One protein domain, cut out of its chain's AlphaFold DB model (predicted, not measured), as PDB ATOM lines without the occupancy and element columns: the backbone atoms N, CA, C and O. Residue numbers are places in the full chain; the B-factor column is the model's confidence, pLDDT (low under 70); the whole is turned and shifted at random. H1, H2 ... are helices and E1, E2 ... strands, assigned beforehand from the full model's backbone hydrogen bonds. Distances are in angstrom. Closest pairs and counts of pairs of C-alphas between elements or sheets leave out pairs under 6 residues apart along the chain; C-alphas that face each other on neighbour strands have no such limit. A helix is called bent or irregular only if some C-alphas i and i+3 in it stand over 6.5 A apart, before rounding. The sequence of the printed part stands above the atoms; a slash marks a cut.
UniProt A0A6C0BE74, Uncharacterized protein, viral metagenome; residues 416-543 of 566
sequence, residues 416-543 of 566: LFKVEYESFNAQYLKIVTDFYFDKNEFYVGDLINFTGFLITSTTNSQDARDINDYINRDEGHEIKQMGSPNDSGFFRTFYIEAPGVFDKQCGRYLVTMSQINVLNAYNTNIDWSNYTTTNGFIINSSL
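AT A GLANCE: This is residues 416 to 543 of the 566 residues of an uncharacterized protein of viral metagenome (UniProt A0A6C0BE74). The body is a small, loosely closed ring of strands: the bent sheet E1 E2 E4 on one side, the pair E3 and E7 on the other, and residues 477 to 482 between them, tied by short pairings to both E3 and E4. The helices H1 and H2, at about a right angle to each other, lie next to this ring, and the hairpin E5 and E6 reaches away from it. The 128 printed residues, under half of them in named elements, run E1 E2 E3 H1 E4 E5 E6 H2 E7, with two named helices and seven named strands, a mixed class. The neighbour strands in its three sheets are antiparallel. The whole is compact, with a radius of gyration of the C-alphas of 14.6 A and spans of 40 by 37 by 28 A.

HOW THE PARTS SIT: E2, residues 428 to 437, is the inner strand of the largest sheet and bends by 98 degrees at residue 434. On one side is E1, residues 416 to 421, which forms a hairpin with E2; N 420 and O 430 are 2.8 A apart, within hydrogen-bond range. On the other side is E4, residues 491 to 497, with N 431 and O 494 at 2.8 A. E3, residues 447 to 451, is the antiparallel neighbour of E7, residues 537 to 540, with N 537 and O 451 at 2.9 A. The closest C-alphas of E1 and E7, those of Leu 416 and Phe 537, are 5.4 A apart. H2, residues 513 to 525, only grazes the sheet E1 E2 E4 with its residues 516 to 523; its closest C-alphas to E1 are Ile 516 and Tyr 421, 7.0 A. H1, residues 462 to 471, touches H2 with Asp 463 and Gln 515 closest, their C-alphas 4.8 A apart; the helices stand about perpendicular, at 86 degrees, and H2 touches H1 with residues 514 to 519 alone. E4 runs on into E5, residues 500 to 503, at 49 degrees; E5 forms a hairpin with E6, residues 508 to 511, with N 503 and O 508 at 2.8 A. In H1 and H2 every O i to N i+4 pair is within hydrogen-bond range.

IN THESE COORDINATES: E1 begins at C-alpha 416, (35.873, -28.937, 32.466), and is 14.5 A long. E2 measures 20.1 A, E4 18.4 A, H2 18.3 A and H1 14.3 A. E7 ends at C-alpha 540, (47.541, -28.996, 36.404).

THE WHOLE: The C-alphas of Gln 505 and Thr 532, the two farthest apart, are 45.3 A from each other. The printed part has no cut. The links H1 to E4 and H2 to E7 are long. Residues 457 to 460 and residue 531 have pLDDT under 70.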
ATOM      1  N   LEU A 416      36.857 -28.434  31.529       94.12
ATOM      2  CA  LEU A 416      35.873 -28.937  32.466       94.12
ATOM      3  C   LEU A 416      34.585 -29.201  31.688       94.12
ATOM      4  O   LEU A 416      33.900 -28.277  31.255       94.12
ATOM      5  N   PHE A 417      34.279 -30.478  31.468       93.56
ATOM      6  CA  PHE A 417      33.028 -30.873  30.841       93.56
ATOM      7  C   PHE A 417      31.900 -30.774  31.861       93.56
ATOM      8  O   PHE A 417      30.940 -30.048  31.639       93.56
ATOM      9  N   LYS A 418      32.041 -31.451  33.006       93.38
ATOM     10  CA  LYS A 418      30.997 -31.531  34.035       93.38
ATOM     11  C   LYS A 418      31.599 -31.737  35.426       93.38
ATOM     12  O   LYS A 418      32.647 -32.366  35.561       93.38
ATOM     13  N   VAL A 419      30.907 -31.251  36.453       96.06
ATOM     14  CA  VAL A 419      31.171 -31.567  37.866       96.06
ATOM     15  C   VAL A 419      29.987 -32.386  38.370       96.06
ATOM     16  O   VAL A 419      28.853 -31.925  38.295       96.06
ATOM     17  N   GLU A 420      30.217 -33.603  38.848       95.44
ATOM     18  CA  GLU A 420      29.181 -34.519  39.336       95.44
ATOM     19  C   GLU A 420      29.339 -34.778  40.839       95.44
ATOM     20  O   GLU A 420      30.450 -34.788  41.368       95.44
ATOM     21  N   TYR A 421      28.226 -35.028  41.529       96.25
ATOM     22  CA  TYR A 421      28.218 -35.489  42.915       96.25
ATOM     23  C   TYR A 421      27.638 -36.902  42.983       96.25
ATOM     24  O   TYR A 421      26.536 -37.154  42.492       96.25
ATOM     25  N   GLU A 422      28.365 -37.823  43.608       93.69
ATOM     26  CA  GLU A 422      27.981 -39.230  43.713       93.69
ATOM     27  C   GLU A 422      27.716 -39.586  45.177       93.69
ATOM     28  O   GLU A 422      28.614 -39.567  46.015       93.69
ATOM     29  N   SER A 423      26.469 -39.935  45.507       89.06
ATOM     30  CA  SER A 423      26.028 -40.131  46.898       89.06
ATOM     31  C   SER A 423      26.732 -41.278  47.635       89.06
ATOM     32  O   SER A 423      26.807 -41.255  48.862       89.06
ATOM     33  N   PHE A 424      27.291 -42.252  46.908       90.56
ATOM     34  CA  PHE A 424      28.122 -43.319  47.475       90.56
ATOM     35  C   PHE A 424      29.556 -42.866  47.809       90.56
ATOM     36  O   PHE A 424      30.248 -43.565  48.544       90.56
ATOM     37  N   ASN A 425      29.998 -41.713  47.293       90.44
ATOM     38  CA  ASN A 425      31.332 -41.140  47.495       90.44
ATOM     39  C   ASN A 425      31.244 -39.687  48.006       90.44
ATOM     40  O   ASN A 425      31.982 -38.806  47.574       90.44
ATOM     41  N   ALA A 426      30.304 -39.445  48.927       90.12
ATOM     42  CA  ALA A 426      29.811 -38.126  49.337       90.12
ATOM     43  C   ALA A 426      30.875 -37.076  49.725       90.12
ATOM     44  O   ALA A 426      30.591 -35.887  49.674       90.12
ATOM     45  N   GLN A 427      32.085 -37.475  50.121       94.06
ATOM     46  CA  GLN A 427      33.159 -36.542  50.495       94.06
ATOM     47  C   GLN A 427      33.793 -35.818  49.294       94.06
ATOM     48  O   GLN A 427      34.560 -34.875  49.496       94.06
ATOM     49  N   TYR A 428      33.484 -36.237  48.064       96.88
ATOM     50  CA  TYR A 428      34.167 -35.772  46.864       96.88
ATOM     51  C   TYR A 428      33.220 -35.309  45.754       96.88
ATOM     52  O   TYR A 428      32.131 -35.851  45.560       96.88
ATOM     53  N   LEU A 429      33.688 -34.336  44.970       97.81
ATOM     54  CA  LEU A 429      33.122 -34.000  43.667       97.81
ATOM     55  C   LEU A 429      33.923 -34.695  42.567       97.81
ATOM     56  O   LEU A 429      35.153 -34.647  42.532       97.81
ATOM     57  N   LYS A 430      33.204 -35.333  41.649       97.75
ATOM     58  CA  LYS A 430      33.740 -36.024  40.483       97.75
ATOM     59  C   LYS A 430      33.854 -35.040  39.329       97.75
ATOM     60  O   LYS A 430      32.858 -34.537  38.817       97.75
ATOM     61  N   ILE A 431      35.077 -34.788  38.903       97.75
ATOM     62  CA  ILE A 431      35.390 -33.927  37.772       97.75
ATOM     63  C   ILE A 431      35.419 -34.773  36.507       97.75
ATOM     64  O   ILE A 431      36.049 -35.830  36.475       97.75
ATOM     65  N   VAL A 432      34.730 -34.306  35.467       95.94
ATOM     66  CA  VAL A 432      34.672 -34.933  34.144       95.94
ATOM     67  C   VAL A 432      35.355 -34.012  33.140       95.94
ATOM     68  O   VAL A 432      34.954 -32.858  32.978       95.94
ATOM     69  N   THR A 433      36.376 -34.523  32.455       95.31
ATOM     70  CA  THR A 433      37.075 -33.808  31.379       95.31
ATOM     71  C   THR A 433      36.330 -33.935  30.053       95.31
ATOM     72  O   THR A 433      35.535 -34.858  29.853       95.31
ATOM     73  N   ASP A 434      36.580 -33.024  29.113       92.00
ATOM     74  CA  ASP A 434      36.083 -33.151  27.740       92.00
ATOM     75  C   ASP A 434      36.613 -34.439  27.089       92.00
ATOM     76  O   ASP A 434      35.824 -35.338  26.770       92.00
ATOM     77  N   PHE A 435      37.938 -34.584  27.018       90.75
ATOM     78  CA  PHE A 435      38.633 -35.738  26.440       90.75
ATOM     79  C   PHE A 435      39.239 -36.680  27.490       90.75
ATOM     80  O   PHE A 435      39.414 -36.323  28.653       90.75
ATOM     81  N   TYR A 436      39.586 -37.898  27.062       91.56
ATOM     82  CA  TYR A 436      40.378 -38.830  27.869       91.56
ATOM     83  C   TYR A 436      41.838 -38.359  27.997       91.56
ATOM     84  O   TYR A 436      42.393 -37.750  27.079       91.56
ATOM     85  N   PHE A 437      42.470 -38.686  29.121       90.00
ATOM     86  CA  PHE A 437      43.839 -38.325  29.477       90.00
ATOM     87  C   PHE A 437      44.625 -39.523  30.033       90.00
ATOM     88  O   PHE A 437      44.064 -40.528  30.482       90.00
ATOM     89  N   ASP A 438      45.952 -39.422  29.997       86.50
ATOM     90  CA  ASP A 438      46.859 -40.390  30.618       86.50
ATOM     91  C   ASP A 438      47.081 -40.037  32.100       86.50
ATOM     92  O   ASP A 438      47.126 -38.861  32.456       86.50
ATOM     93  N   LYS A 439      47.273 -41.033  32.976       83.50
ATOM     94  CA  LYS A 439      47.525 -40.828  34.419       83.50
ATOM     95  C   LYS A 439      48.749 -39.944  34.720       83.50
ATOM     96  O   LYS A 439      48.905 -39.448  35.830       83.50
ATOM     97  N   ASN A 440      49.636 -39.745  33.750       82.50
ATOM     98  CA  ASN A 440      50.748 -38.810  33.886       82.50
ATOM     99  C   ASN A 440      50.306 -37.334  33.868       82.50
ATOM    100  O   ASN A 440      50.973 -36.518  34.503       82.50
ATOM    101  N   GLU A 441      49.179 -37.010  33.226       87.38
ATOM    102  CA  GLU A 441      48.616 -35.652  33.124       87.38
ATOM    103  C   GLU A 441      47.809 -35.235  34.361       87.38
ATOM    104  O   GLU A 441      47.765 -34.053  34.685       87.38
ATOM    105  N   PHE A 442      47.216 -36.194  35.080       91.19
ATOM    106  CA  PHE A 442      46.522 -35.973  36.353       91.19
ATOM    107  C   PHE A 442      46.733 -37.173  37.288       91.19
ATOM    108  O   PHE A 442      46.403 -38.311  36.939       91.19
ATOM    109  N   TYR A 443      47.273 -36.913  38.478       88.38
ATOM    110  CA  TYR A 443      47.668 -37.899  39.483       88.38
ATOM    111  C   TYR A 443      47.135 -37.513  40.877       88.38
ATOM    112  O   TYR A 443      46.815 -36.358  41.139       88.38
ATOM    113  N   VAL A 444      47.027 -38.486  41.788       91.56
ATOM    114  CA  VAL A 444      46.512 -38.261  43.152       91.56
ATOM    115  C   VAL A 444      47.501 -37.419  43.960       91.56
ATOM    116  O   VAL A 444      48.672 -37.771  44.058       91.56
ATOM    117  N   GLY A 445      47.023 -36.325  44.547       91.38
ATOM    118  CA  GLY A 445      47.836 -35.309  45.212       91.38
ATOM    119  C   GLY A 445      48.322 -34.187  44.285       91.38
ATOM    120  O   GLY A 445      48.972 -33.252  44.754       91.38
ATOM    121  N   ASP A 446      48.024 -34.225  42.981       93.44
ATOM    122  CA  ASP A 446      48.231 -33.051  42.128       93.44
ATOM    123  C   ASP A 446      47.300 -31.916  42.564       93.44
ATOM    124  O   ASP A 446      46.094 -32.115  42.731       93.44
ATOM    125  N   LEU A 447      47.864 -30.717  42.687       95.06
ATOM    126  CA  LEU A 447      47.106 -29.475  42.736       95.06
ATOM    127  C   LEU A 447      46.699 -29.058  41.318       95.06
ATOM    128  O   LEU A 447      47.557 -28.931  40.440       95.06
ATOM    129  N   ILE A 448      45.408 -28.805  41.123       96.06
ATOM    130  CA  ILE A 448      44.809 -28.298  39.885       96.06
ATOM    131  C   ILE A 448      44.038 -27.002  40.150       96.06
ATOM    132  O   ILE A 448      43.514 -26.806  41.245       96.06
ATOM    133  N   ASN A 449      43.892 -26.146  39.141       96.06
ATOM    134  CA  ASN A 449      43.019 -24.971  39.210       96.06
ATOM    135  C   ASN A 449      41.998 -24.994  38.065       96.06
ATOM    136  O   ASN A 449      42.276 -25.495  36.971       96.06
ATOM    137  N   PHE A 450      40.825 -24.415  38.322       95.56
ATOM    138  CA  PHE A 450      39.757 -24.232  37.343       95.56
ATOM    139  C   PHE A 450      39.555 -22.745  37.061       95.56
ATOM    140  O   PHE A 450      39.668 -21.929  37.972       95.56
ATOM    141  N   THR A 451      39.222 -22.388  35.820       92.06
ATOM    142  CA  THR A 451      38.755 -21.033  35.482       92.06
ATOM    143  C   THR A 451      37.549 -21.070  34.555       92.06
ATOM    144  O   THR A 451      37.477 -21.880  33.629       92.06
ATOM    145  N   GLY A 452      36.597 -20.164  34.780       91.62
ATOM    146  CA  GLY A 452      35.405 -20.014  33.944       91.62
ATOM    147  C   GLY A 452      34.322 -21.075  34.163       91.62
ATOM    148  O   GLY A 452      33.443 -21.199  33.314       91.62
ATOM    149  N   PHE A 453      34.362 -21.826  35.269       94.25
ATOM    150  CA  PHE A 453      33.222 -22.646  35.691       94.25
ATOM    151  C   PHE A 453      32.088 -21.732  36.169       94.25
ATOM    152  O   PHE A 453      32.318 -20.871  37.021       94.25
ATOM    153  N   LEU A 454      30.880 -21.898  35.623       92.62
ATOM    154  CA  LEU A 454      29.750 -21.012  35.898       92.62
ATOM    155  C   LEU A 454      28.406 -21.755  35.908       92.62
ATOM    156  O   LEU A 454      27.813 -22.053  34.867       92.62
ATOM    157  N   ILE A 455      27.858 -21.952  37.106       90.88
ATOM    158  CA  ILE A 455      26.452 -22.305  37.303       90.88
ATOM    159  C   ILE A 455      25.571 -21.087  37.013       90.88
ATOM    160  O   ILE A 455      25.346 -20.224  37.863       90.88
ATOM    161  N   THR A 456      25.031 -21.039  35.796       81.69
ATOM    162  CA  THR A 456      23.991 -20.094  35.372       81.69
ATOM    163  C   THR A 456      22.616 -20.558  35.863       81.69
ATOM    164  O   THR A 456      21.810 -21.093  35.100       81.69
ATOM    165  N   SER A 457      22.350 -20.394  37.159       68.25
ATOM    166  CA  SER A 457      21.019 -20.641  37.729       68.25
ATOM    167  C   SER A 457      20.025 -19.551  37.300       68.25
ATOM    168  O   SER A 457      20.370 -18.372  37.246       68.25
ATOM    169  N   THR A 458      18.767 -19.921  37.034       61.88
ATOM    170  CA  THR A 458      17.677 -18.962  36.757       61.88
ATOM    171  C   THR A 458      17.264 -18.164  37.996       61.88
ATOM    172  O   THR A 458      16.683 -17.087  37.878       61.88
ATOM    173  N   THR A 459      17.597 -18.664  39.186       59.34
ATOM    174  CA  THR A 459      17.556 -17.924  40.449       59.34
ATOM    175  C   THR A 459      18.986 -17.679  40.929       59.34
ATOM    176  O   THR A 459      19.747 -18.623  41.134       59.34
ATOM    177  N   ASN A 460      19.360 -16.412  41.132       64.50
ATOM    178  CA  ASN A 460      20.681 -16.016  41.637       64.50
ATOM    179  C   ASN A 460      20.829 -16.357  43.136       64.50
ATOM    180  O   ASN A 460      20.858 -15.462  43.983       64.50
ATOM    181  N   SER A 461      20.860 -17.647  43.476       85.31
ATOM    182  CA  SER A 461      21.056 -18.133  44.843       85.31
ATOM    183  C   SER A 461      22.485 -17.877  45.324       85.31
ATOM    184  O   SER A 461      23.427 -17.824  44.531       85.31
ATOM    185  N   GLN A 462      22.655 -17.734  46.643       92.69
ATOM    186  CA  GLN A 462      23.992 -17.632  47.228       92.69
ATOM    187  C   GLN A 462      24.777 -18.928  46.994       92.69
ATOM    188  O   GLN A 462      25.903 -18.858  46.522       92.69
ATOM    189  N   ASP A 463      24.136 -20.089  47.160       93.12
ATOM    190  CA  ASP A 463      24.724 -21.403  46.887       93.12
ATOM    191  C   ASP A 463      25.309 -21.542  45.471       93.12
ATOM    192  O   ASP A 463      26.324 -22.211  45.295       93.12
ATOM    193  N   ALA A 464      24.689 -20.913  44.459       92.88
ATOM    194  CA  ALA A 464      25.201 -20.907  43.086       92.88
ATOM    195  C   ALA A 464      26.465 -20.047  42.934       92.88
ATOM    196  O   ALA A 464      27.306 -20.361  42.100       92.88
ATOM    197  N   ARG A 465      26.623 -18.983  43.735       93.69
ATOM    198  CA  ARG A 465      27.883 -18.228  43.812       93.69
ATOM    199  C   ARG A 465      28.929 -19.014  44.585       93.69
ATOM    200  O   ARG A 465      29.986 -19.274  44.031       93.69
ATOM    201  N   ASP A 466      28.592 -19.502  45.776       95.25
ATOM    202  CA  ASP A 466      29.528 -20.228  46.639       95.25
ATOM    203  C   ASP A 466      30.165 -21.440  45.938       95.25
ATOM    204  O   ASP A 466      31.360 -21.673  46.085       95.25
ATOM    205  N   ILE A 467      29.397 -22.211  45.152       95.19
ATOM    206  CA  ILE A 467      29.938 -23.346  44.383       95.19
ATOM    207  C   ILE A 467      30.794 -22.896  43.190       95.19
ATOM    208  O   ILE A 467      31.774 -23.563  42.864       95.19
ATOM    209  N   ASN A 468      30.477 -21.761  42.556       95.56
ATOM    210  CA  ASN A 468      31.326 -21.189  41.508       95.56
ATOM    211  C   ASN A 468      32.652 -20.704  42.106       95.56
ATOM    212  O   ASN A 468      33.713 -21.038  41.582       95.56
ATOM    213  N   ASP A 469      32.598 -19.982  43.221       96.12
ATOM    214  CA  ASP A 469      33.765 -19.456  43.925       96.12
ATOM    215  C   ASP A 469      34.617 -20.606  44.497       96.12
ATOM    216  O   ASP A 469      35.839 -20.594  44.366       96.12
ATOM    217  N   TYR A 470      33.987 -21.664  45.027       97.31
ATOM    218  CA  TYR A 470      34.668 -22.882  45.479       97.31
ATOM    219  C   TYR A 470      35.407 -23.595  44.342       97.31
ATOM    220  O   TYR A 470      36.566 -23.970  44.506       97.31
ATOM    221  N   ILE A 471      34.773 -23.795  43.179       97.38
ATOM    222  CA  ILE A 471      35.423 -24.481  42.053       97.38
ATOM    223  C   ILE A 471      36.549 -23.621  41.461       97.38
ATOM    224  O   ILE A 471      37.648 -24.140  41.271       97.38
ATOM    225  N   ASN A 472      36.337 -22.320  41.239       96.62
ATOM    226  CA  ASN A 472      37.334 -21.426  40.631       96.62
ATOM    227  C   ASN A 472      38.390 -20.868  41.620       96.62
ATOM    228  O   ASN A 472      39.141 -19.971  41.241       96.62
ATOM    229  N   ARG A 473      38.458 -21.343  42.876       96.06
ATOM    230  CA  ARG A 473      39.334 -20.770  43.921       96.06
ATOM    231  C   ARG A 473      40.821 -20.735  43.538       96.06
ATOM    232  O   ARG A 473      41.370 -21.717  43.034       96.06
ATOM    233  N   ASP A 474      41.491 -19.625  43.860       93.00
ATOM    234  CA  ASP A 474      42.912 -19.389  43.542       93.00
ATOM    235  C   ASP A 474      43.854 -20.427  44.177       93.00
ATOM    236  O   ASP A 474      44.850 -20.824  43.573       93.00
ATOM    237  N   GLU A 475      43.518 -20.926  45.372       94.44
ATOM    238  CA  GLU A 475      44.269 -21.988  46.061       94.44
ATOM    239  C   GLU A 475      44.200 -23.357  45.356       94.44
ATOM    240  O   GLU A 475      44.987 -24.246  45.672       94.44
ATOM    241  N   GLY A 476      43.302 -23.519  44.378       96.25
ATOM    242  CA  GLY A 476      43.133 -24.745  43.606       96.25
ATOM    243  C   GLY A 476      42.460 -25.878  44.380       96.25
ATOM    244  O   GLY A 476      41.771 -25.680  45.379       96.25
ATOM    245  N   HIS A 477      42.622 -27.099  43.880       97.62
ATOM    246  CA  HIS A 477      42.077 -28.323  44.464       97.62
ATOM    247  C   HIS A 477      43.102 -29.444  44.381       97.62
ATOM    248  O   HIS A 477      43.765 -29.604  43.361       97.62
ATOM    249  N   GLU A 478      43.205 -30.251  45.430       96.62
ATOM    250  CA  GLU A 478      43.989 -31.485  45.405       96.62
ATOM    251  C   GLU A 478      43.150 -32.627  44.811       96.62
ATOM    252  O   GLU A 478      42.026 -32.874  45.261       96.62
ATOM    253  N   ILE A 479      43.700 -33.366  43.843       96.69
ATOM    254  CA  ILE A 479      43.082 -34.601  43.344       96.69
ATOM    255  C   ILE A 479      43.171 -35.684  44.425       96.69
ATOM    256  O   ILE A 479      44.237 -36.240  44.678       96.69
ATOM    257  N   LYS A 480      42.041 -36.036  45.037       95.62
ATOM    258  CA  LYS A 480      41.955 -37.028  46.123       95.62
ATOM    259  C   LYS A 480      41.921 -38.473  45.610       95.62
ATOM    260  O   LYS A 480      42.374 -39.386  46.296       95.62
ATOM    261  N   GLN A 481      41.389 -38.699  44.406       94.81
ATOM    262  CA  GLN A 481      41.229 -40.031  43.807       94.81
ATOM    263  C   GLN A 481      41.148 -39.943  42.269       94.81
ATOM    264  O   GLN A 481      40.658 -38.956  41.727       94.81
ATOM    265  N   MET A 482      41.568 -40.992  41.549       94.25
ATOM    266  CA  MET A 482      41.302 -41.142  40.106       94.25
ATOM    267  C   MET A 482      40.006 -41.923  39.854       94.25
ATOM    268  O   MET A 482      39.678 -42.847  40.601       94.25
ATOM    269  N   GLY A 483      39.296 -41.596  38.774       93.50
ATOM    270  CA  GLY A 483      38.181 -42.402  38.277       93.50
ATOM    271  C   GLY A 483      38.608 -43.755  37.708       93.50
ATOM    272  O   GLY A 483      39.790 -44.101  37.685       93.50
ATOM    273  N   SER A 484      37.639 -44.525  37.218       92.19
ATOM    274  CA  SER A 484      37.929 -45.745  36.460       92.19
ATOM    275  C   SER A 484      38.573 -45.394  35.111       92.19
ATOM    276  O   SER A 484      38.075 -44.493  34.427       92.19
ATOM    277  N   PRO A 485      39.642 -46.091  34.689       92.38
ATOM    278  CA  PRO A 485      40.118 -46.009  33.317       92.38
ATOM    279  C   PRO A 485      39.164 -46.745  32.363       92.38
ATOM    280  O   PRO A 485      38.361 -47.578  32.785       92.38
ATOM    281  N   ASN A 486      39.289 -46.465  31.067       90.56
ATOM    282  CA  ASN A 486      38.753 -47.313  30.003       90.56
ATOM    283  C   ASN A 486      39.651 -48.544  29.759       90.56
ATOM    284  O   ASN A 486      40.750 -48.646  30.307       90.56
ATOM    285  N   ASP A 487      39.217 -49.438  28.870       87.81
ATOM    286  CA  ASP A 487      39.916 -50.686  28.516       87.81
ATOM    287  C   ASP A 487      41.349 -50.473  27.976       87.81
ATOM    288  O   ASP A 487      42.170 -51.382  27.985       87.81
ATOM    289  N   SER A 488      41.674 -49.260  27.512       84.19
ATOM    290  CA  SER A 488      43.017 -48.872  27.052       84.19
ATOM    291  C   SER A 488      43.882 -48.216  28.144       84.19
ATOM    292  O   SER A 488      45.011 -47.812  27.870       84.19
ATOM    293  N   GLY A 489      43.384 -48.101  29.379       83.94
ATOM    294  CA  GLY A 489      44.105 -47.525  30.517       83.94
ATOM    295  C   GLY A 489      44.049 -45.995  30.632       83.94
ATOM    296  O   GLY A 489      44.777 -45.436  31.455       83.94
ATOM    297  N   PHE A 490      43.212 -45.312  29.842       87.81
ATOM    298  CA  PHE A 490      43.044 -43.854  29.894       87.81
ATOM    299  C   PHE A 490      41.854 -43.448  30.764       87.81
ATOM    300  O   PHE A 490      40.826 -44.121  30.790       87.81
ATOM    301  N   PHE A 491      41.967 -42.308  31.432       92.75
ATOM    302  CA  PHE A 491      40.991 -41.791  32.389       92.75
ATOM    303  C   PHE A 491      40.204 -40.629  31.762       92.75
ATOM    304  O   PHE A 491      40.725 -39.930  30.901       92.75
ATOM    305  N   ARG A 492      38.953 -40.403  32.181       95.19
ATOM    306  CA  ARG A 492      38.170 -39.181  31.860       95.19
ATOM    307  C   ARG A 492      37.672 -38.461  33.120       95.19
ATOM    308  O   ARG A 492      36.999 -37.437  33.050       95.19
ATOM    309  N   THR A 493      37.966 -39.022  34.290       96.94
ATOM    310  CA  THR A 493      37.471 -38.520  35.566       96.94
ATOM    311  C   THR A 493      38.507 -38.645  36.671       96.94
ATOM    312  O   THR A 493      39.328 -39.567  36.703       96.94
ATOM    313  N   PHE A 494      38.442 -37.702  37.598       97.31
ATOM    314  CA  PHE A 494      39.154 -37.696  38.869       97.31
ATOM    315  C   PHE A 494      38.272 -37.006  39.917       97.31
ATOM    316  O   PHE A 494      37.233 -36.441  39.579       97.31
ATOM    317  N   TYR A 495      38.655 -37.068  41.186       98.00
ATOM    318  CA  TYR A 495      37.862 -36.552  42.296       98.00
ATOM    319  C   TYR A 495      38.628 -35.475  43.062       98.00
ATOM    320  O   TYR A 495      39.800 -35.664  43.391       98.00
ATOM    321  N   ILE A 496      37.942 -34.381  43.374       97.88
ATOM    322  CA  ILE A 496      38.378 -33.330  44.301       97.88
ATOM    323  C   ILE A 496      37.523 -33.389  45.570       97.88
ATOM    324  O   ILE A 496      36.506 -34.080  45.607       97.88
ATOM    325  N   GLU A 497      37.905 -32.661  46.614       97.19
ATOM    326  CA  GLU A 497      37.060 -32.489  47.805       97.19
ATOM    327  C   GLU A 497      35.706 -31.841  47.439       97.19
ATOM    328  O   GLU A 497      35.632 -31.003  46.539       97.19
ATOM    329  N   ALA A 498      34.618 -32.265  48.085       97.06
ATOM    330  CA  ALA A 498      33.328 -31.579  47.987       97.06
ATOM    331  C   ALA A 498      33.296 -30.378  48.948       97.06
ATOM    332  O   ALA A 498      33.935 -30.445  49.995       97.06
ATOM    333  N   PRO A 499      32.546 -29.296  48.668       96.69
ATOM    334  CA  PRO A 499      32.448 -28.176  49.597       96.69
ATOM    335  C   PRO A 499      31.779 -28.607  50.906       96.69
ATOM    336  O   PRO A 499      30.726 -29.254  50.911       96.69
ATOM    337  N   GLY A 500      32.384 -28.236  52.027       94.62
ATOM    338  CA  GLY A 500      31.929 -28.627  53.352       94.62
ATOM    339  C   GLY A 500      32.842 -28.123  54.463       94.62
ATOM    340  O   GLY A 500      33.748 -27.320  54.241       94.62
ATOM    341  N   VAL A 501      32.587 -28.596  55.680       94.50
ATOM    342  CA  VAL A 501      33.343 -28.244  56.887       94.50
ATOM    343  C   VAL A 501      33.671 -29.511  57.672       94.50
ATOM    344  O   VAL A 501      32.814 -30.372  57.873       94.50
ATOM    345  N   PHE A 502      34.905 -29.623  58.165       94.25
ATOM    346  CA  PHE A 502      35.268 -30.679  59.107       94.25
ATOM    347  C   PHE A 502      34.727 -30.365  60.510       94.25
ATOM    348  O   PHE A 502      35.250 -29.502  61.221       94.25
ATOM    349  N   ASP A 503      33.691 -31.094  60.919       93.75
ATOM    350  CA  ASP A 503      33.163 -31.072  62.275       93.75
ATOM    351  C   ASP A 503      34.135 -31.780  63.230       93.75
ATOM    352  O   ASP A 503      34.229 -33.012  63.286       93.75
ATOM    353  N   LYS A 504      34.842 -30.960  64.012       95.06
ATOM    354  CA  LYS A 504      35.803 -31.383  65.037       95.06
ATOM    355  C   LYS A 504      35.154 -32.079  66.241       95.06
ATOM    356  O   LYS A 504      35.874 -32.740  66.980       95.06
ATOM    357  N   GLN A 505      33.843 -31.932  66.459       95.44
ATOM    358  CA  GLN A 505      33.121 -32.593  67.551       95.44
ATOM    359  C   GLN A 505      32.691 -34.007  67.148       95.44
ATOM    360  O   GLN A 505      32.959 -34.957  67.880       95.44
ATOM    361  N   CYS A 506      32.082 -34.174  65.968       93.00
ATOM    362  CA  CYS A 506      31.701 -35.504  65.469       93.00
ATOM    363  C   CYS A 506      32.848 -36.277  64.796       93.00
ATOM    364  O   CYS A 506      32.689 -37.470  64.526       93.00
ATOM    365  N   GLY A 507      33.968 -35.617  64.476       92.38
ATOM    366  CA  GLY A 507      35.084 -36.201  63.725       92.38
ATOM    367  C   GLY A 507      34.719 -36.523  62.273       92.38
ATOM    368  O   GLY A 507      35.119 -37.564  61.752       92.38
ATOM    369  N   ARG A 508      33.889 -35.686  61.635       91.25
ATOM    370  CA  ARG A 508      33.274 -35.962  60.322       91.25
ATOM    371  C   ARG A 508      33.362 -34.763  59.391       91.25
ATOM    372  O   ARG A 508      33.201 -33.628  59.817       91.25
ATOM    373  N   TYR A 509      33.528 -35.028  58.100       92.31
ATOM    374  CA  TYR A 509      33.323 -34.012  57.074       92.31
ATOM    375  C   TYR A 509      31.826 -33.836  56.802       92.31
ATOM    376  O   TYR A 509      31.142 -34.815  56.491       92.31
ATOM    377  N   LEU A 510      31.315 -32.613  56.941       94.12
ATOM    378  CA  LEU A 510      29.923 -32.255  56.682       94.12
ATOM    379  C   LEU A 510      29.841 -31.459  55.379       94.12
ATOM    380  O   LEU A 510      30.306 -30.325  55.304       94.12
ATOM    381  N   VAL A 511      29.257 -32.074  54.354       95.50
ATOM    382  CA  VAL A 511      29.140 -31.529  52.994       95.50
ATOM    383  C   VAL A 511      27.982 -30.533  52.915       95.50
ATOM    384  O   VAL A 511      26.888 -30.808  53.418       95.50
ATOM    385  N   THR A 512      28.188 -29.399  52.245       95.94
ATOM    386  CA  THR A 512      27.187 -28.333  52.098       95.94
ATOM    387  C   THR A 512      26.102 -28.734  51.094       95.94
ATOM    388  O   THR A 512      26.144 -28.409  49.909       95.94
ATOM    389  N   MET A 513      25.103 -29.481  51.571       94.50
ATOM    390  CA  MET A 513      24.111 -30.139  50.711       94.50
ATOM    391  C   MET A 513      23.259 -29.172  49.864       94.50
ATOM    392  O   MET A 513      22.747 -29.568  48.823       94.50
ATOM    393  N   SER A 514      23.115 -27.903  50.258       94.06
ATOM    394  CA  SER A 514      22.418 -26.884  49.460       94.06
ATOM    395  C   SER A 514      23.162 -26.556  48.157       94.06
ATOM    396  O   SER A 514      22.562 -26.595  47.082       94.06
ATOM    397  N   GLN A 515      24.483 -26.370  48.228       94.12
ATOM    398  CA  GLN A 515      25.372 -26.187  47.072       94.12
ATOM    399  C   GLN A 515      25.388 -27.435  46.174       94.12
ATOM    400  O   GLN A 515      25.290 -27.323  44.952       94.12
ATOM    401  N   ILE A 516      25.402 -28.635  46.770       95.25
ATOM    402  CA  ILE A 516      25.274 -29.907  46.037       95.25
ATOM    403  C   ILE A 516      23.921 -30.025  45.316       95.25
ATOM    404  O   ILE A 516      23.870 -30.450  44.162       95.25
ATOM    405  N   ASN A 517      22.819 -29.620  45.950       93.88
ATOM    406  CA  ASN A 517      21.493 -29.628  45.326       93.88
ATOM    407  C   ASN A 517      21.410 -28.652  44.142       93.88
ATOM    408  O   ASN A 517      20.835 -28.999  43.112       93.88
ATOM    409  N   VAL A 518      22.025 -27.469  44.249       93.75
ATOM    410  CA  VAL A 518      22.127 -26.501  43.141       93.75
ATOM    411  C   VAL A 518      22.976 -27.048  41.991       93.75
ATOM    412  O   VAL A 518      22.549 -26.974  40.839       93.75
ATOM    413  N   LEU A 519      24.120 -27.673  42.286       94.12
ATOM    414  CA  LEU A 519      24.947 -28.354  41.286       94.12
ATOM    415  C   LEU A 519      24.171 -29.467  40.561       94.12
ATOM    416  O   LEU A 519      24.222 -29.566  39.335       94.12
ATOM    417  N   ASN A 520      23.421 -30.287  41.298       94.12
ATOM    418  CA  ASN A 520      22.615 -31.361  40.718       94.12
ATOM    419  C   ASN A 520      21.462 -30.821  39.856       94.12
ATOM    420  O   ASN A 520      21.253 -31.327  38.755       94.12
ATOM    421  N   ALA A 521      20.777 -29.760  40.293       92.75
ATOM    422  CA  ALA A 521      19.720 -29.105  39.517       92.75
ATOM    423  C   ALA A 521      20.250 -28.458  38.221       92.75
ATOM    424  O   ALA A 521      19.639 -28.584  37.161       92.75
ATOM    425  N   TYR A 522      21.421 -27.817  38.277       91.88
ATOM    426  CA  TYR A 522      22.130 -27.321  37.094       91.88
ATOM    427  C   TYR A 522      22.491 -28.466  36.138       91.88
ATOM    428  O   TYR A 522      22.194 -28.400  34.945       91.88
ATOM    429  N   ASN A 523      23.036 -29.563  36.671       91.88
ATOM    430  CA  ASN A 523      23.375 -30.752  35.895       91.88
ATOM    431  C   ASN A 523      22.169 -31.409  35.206       91.88
ATOM    432  O   ASN A 523      22.359 -31.981  34.135       91.88
ATOM    433  N   THR A 524      20.959 -31.343  35.773       91.12
ATOM    434  CA  THR A 524      19.733 -31.851  35.125       91.12
ATOM    435  C   THR A 524      19.151 -30.908  34.070       91.12
ATOM    436  O   THR A 524      18.369 -31.356  33.239       91.12
ATOM    437  N   ASN A 525      19.526 -29.625  34.083       88.88
ATOM    438  CA  ASN A 525      19.004 -28.608  33.164       88.88
ATOM    439  C   ASN A 525      19.858 -28.421  31.894       88.88
ATOM    440  O   ASN A 525      19.454 -27.679  31.000       88.88
ATOM    441  N   ILE A 526      21.028 -29.064  31.806       86.94
ATOM    442  CA  ILE A 526      21.939 -28.984  30.656       86.94
ATOM    443  C   ILE A 526      21.986 -30.316  29.905       86.94
ATOM    444  O   ILE A 526      22.136 -31.386  30.499       86.94
ATOM    445  N   ASP A 527      21.923 -30.235  28.577       86.19
ATOM    446  CA  ASP A 527      22.159 -31.370  27.691       86.19
ATOM    447  C   ASP A 527      23.663 -31.683  27.571       86.19
ATOM    448  O   ASP A 527      24.389 -31.152  26.727       86.19
ATOM    449  N   TRP A 528      24.121 -32.597  28.428       84.81
ATOM    450  CA  TRP A 528      25.477 -33.150  28.405       84.81
ATOM    451  C   TRP A 528      25.690 -34.240  27.335       84.81
ATOM    452  O   TRP A 528      26.729 -34.899  27.354       84.81
ATOM    453  N   SER A 529      24.752 -34.466  26.405       83.19
ATOM    454  CA  SER A 529      25.027 -35.282  25.209       83.19
ATOM    455  C   SER A 529      25.842 -34.508  24.160       83.19
ATOM    456  O   SER A 529      26.564 -35.107  23.359       83.19
ATOM    457  N   ASN A 530      25.790 -33.172  24.198       77.88
ATOM    458  CA  ASN A 530      26.538 -32.305  23.302       77.88
ATOM    459  C   ASN A 530      27.980 -32.072  23.801       77.88
ATOM    460  O   ASN A 530      28.235 -31.248  24.678       77.88
ATOM    461  N   TYR A 531      28.942 -32.744  23.167       65.94
ATOM    462  CA  TYR A 531      30.384 -32.622  23.444       65.94
ATOM    463  C   TYR A 531      30.996 -31.230  23.178       65.94
ATOM    464  O   TYR A 531      32.169 -31.022  23.482       65.94
ATOM    465  N   THR A 532      30.247 -30.275  22.612       71.06
ATOM    466  CA  THR A 532      30.702 -28.874  22.469       71.06
ATOM    467  C   THR A 532      30.431 -28.017  23.707       71.06
ATOM    468  O   THR A 532      31.023 -26.946  23.837       71.06
ATOM    469  N   THR A 533      29.591 -28.487  24.636       73.81
ATOM    470  CA  THR A 533      29.327 -27.815  25.917       73.81
ATOM    471  C   THR A 533      30.555 -27.922  26.823       73.81
ATOM    472  O   THR A 533      30.999 -29.020  27.148       73.81
ATOM    473  N   THR A 534      31.113 -26.785  27.246       80.19
ATOM    474  CA  THR A 534      32.320 -26.729  28.088       80.19
ATOM    475  C   THR A 534      32.150 -25.686  29.185       80.19
ATOM    476  O   THR A 534      31.892 -24.523  28.883       80.19
ATOM    477  N   ASN A 535      32.323 -26.090  30.440       88.00
ATOM    478  CA  ASN A 535      32.033 -25.304  31.638       88.00
ATOM    479  C   ASN A 535      33.332 -24.942  32.384       88.00
ATOM    480  O   ASN A 535      33.527 -25.307  33.542       88.00
ATOM    481  N   GLY A 536      34.246 -24.275  31.676       91.69
ATOM    482  CA  GLY A 536      35.551 -23.845  32.182       91.69
ATOM    483  C   GLY A 536      36.750 -24.652  31.666       91.69
ATOM    484  O   GLY A 536      36.623 -25.603  30.890       91.69
ATOM    485  N   PHE A 537      37.939 -24.245  32.104       92.50
ATOM    486  CA  PHE A 537      39.244 -24.807  31.743       92.50
ATOM    487  C   PHE A 537      39.938 -25.398  32.973       92.50
ATOM    488  O   PHE A 537      39.693 -24.942  34.090       92.50
ATOM    489  N   ILE A 538      40.810 -26.390  32.766       94.62
ATOM    490  CA  ILE A 538      41.572 -27.063  33.827       94.62
ATOM    491  C   ILE A 538      43.067 -26.901  33.550       94.62
ATOM    492  O   ILE A 538      43.527 -27.215  32.453       94.62
ATOM    493  N   ILE A 539      43.836 -26.482  34.556       93.94
ATOM    494  CA  ILE A 539      45.305 -26.517  34.534       93.94
ATOM    495  C   ILE A 539      45.821 -27.436  35.643       93.94
ATOM    496  O   ILE A 539      45.316 -27.394  36.767       93.94
ATOM    497  N   ASN A 540      46.838 -28.257  35.355       93.94
ATOM    498  CA  ASN A 540      47.541 -28.996  36.404       93.94
ATOM    499  C   ASN A 540      48.704 -28.162  36.949       93.94
ATOM    500  O   ASN A 540      49.802 -28.155  36.388       93.94
ATOM    501  N   SER A 541      48.466 -27.463  38.054       92.88
ATOM    502  CA  SER A 541      49.422 -26.570  38.718       92.88
ATOM    503  C   SER A 541      50.681 -27.297  39.218       92.88
ATOM    504  O   SER A 541      51.736 -26.677  39.327       92.88
ATOM    505  N   SER A 542      50.614 -28.618  39.436       92.00
ATOM    506  CA  SER A 542      51.768 -29.456  39.816       92.00
ATOM    507  C   SER A 542      52.667 -29.862  38.639       92.00
ATOM    508  O   SER A 542      53.768 -30.364  38.852       92.00
ATOM    509  N   LEU A 543      52.239 -29.635  37.393       91.62
ATOM    510  CA  LEU A 543      53.030 -29.919  36.186       91.62
ATOM    511  C   LEU A 543      53.638 -28.656  35.557       91.62
ATOM    512  O   LEU A 543      54.097 -28.671  34.417       91.62
TER     513      LEU A 543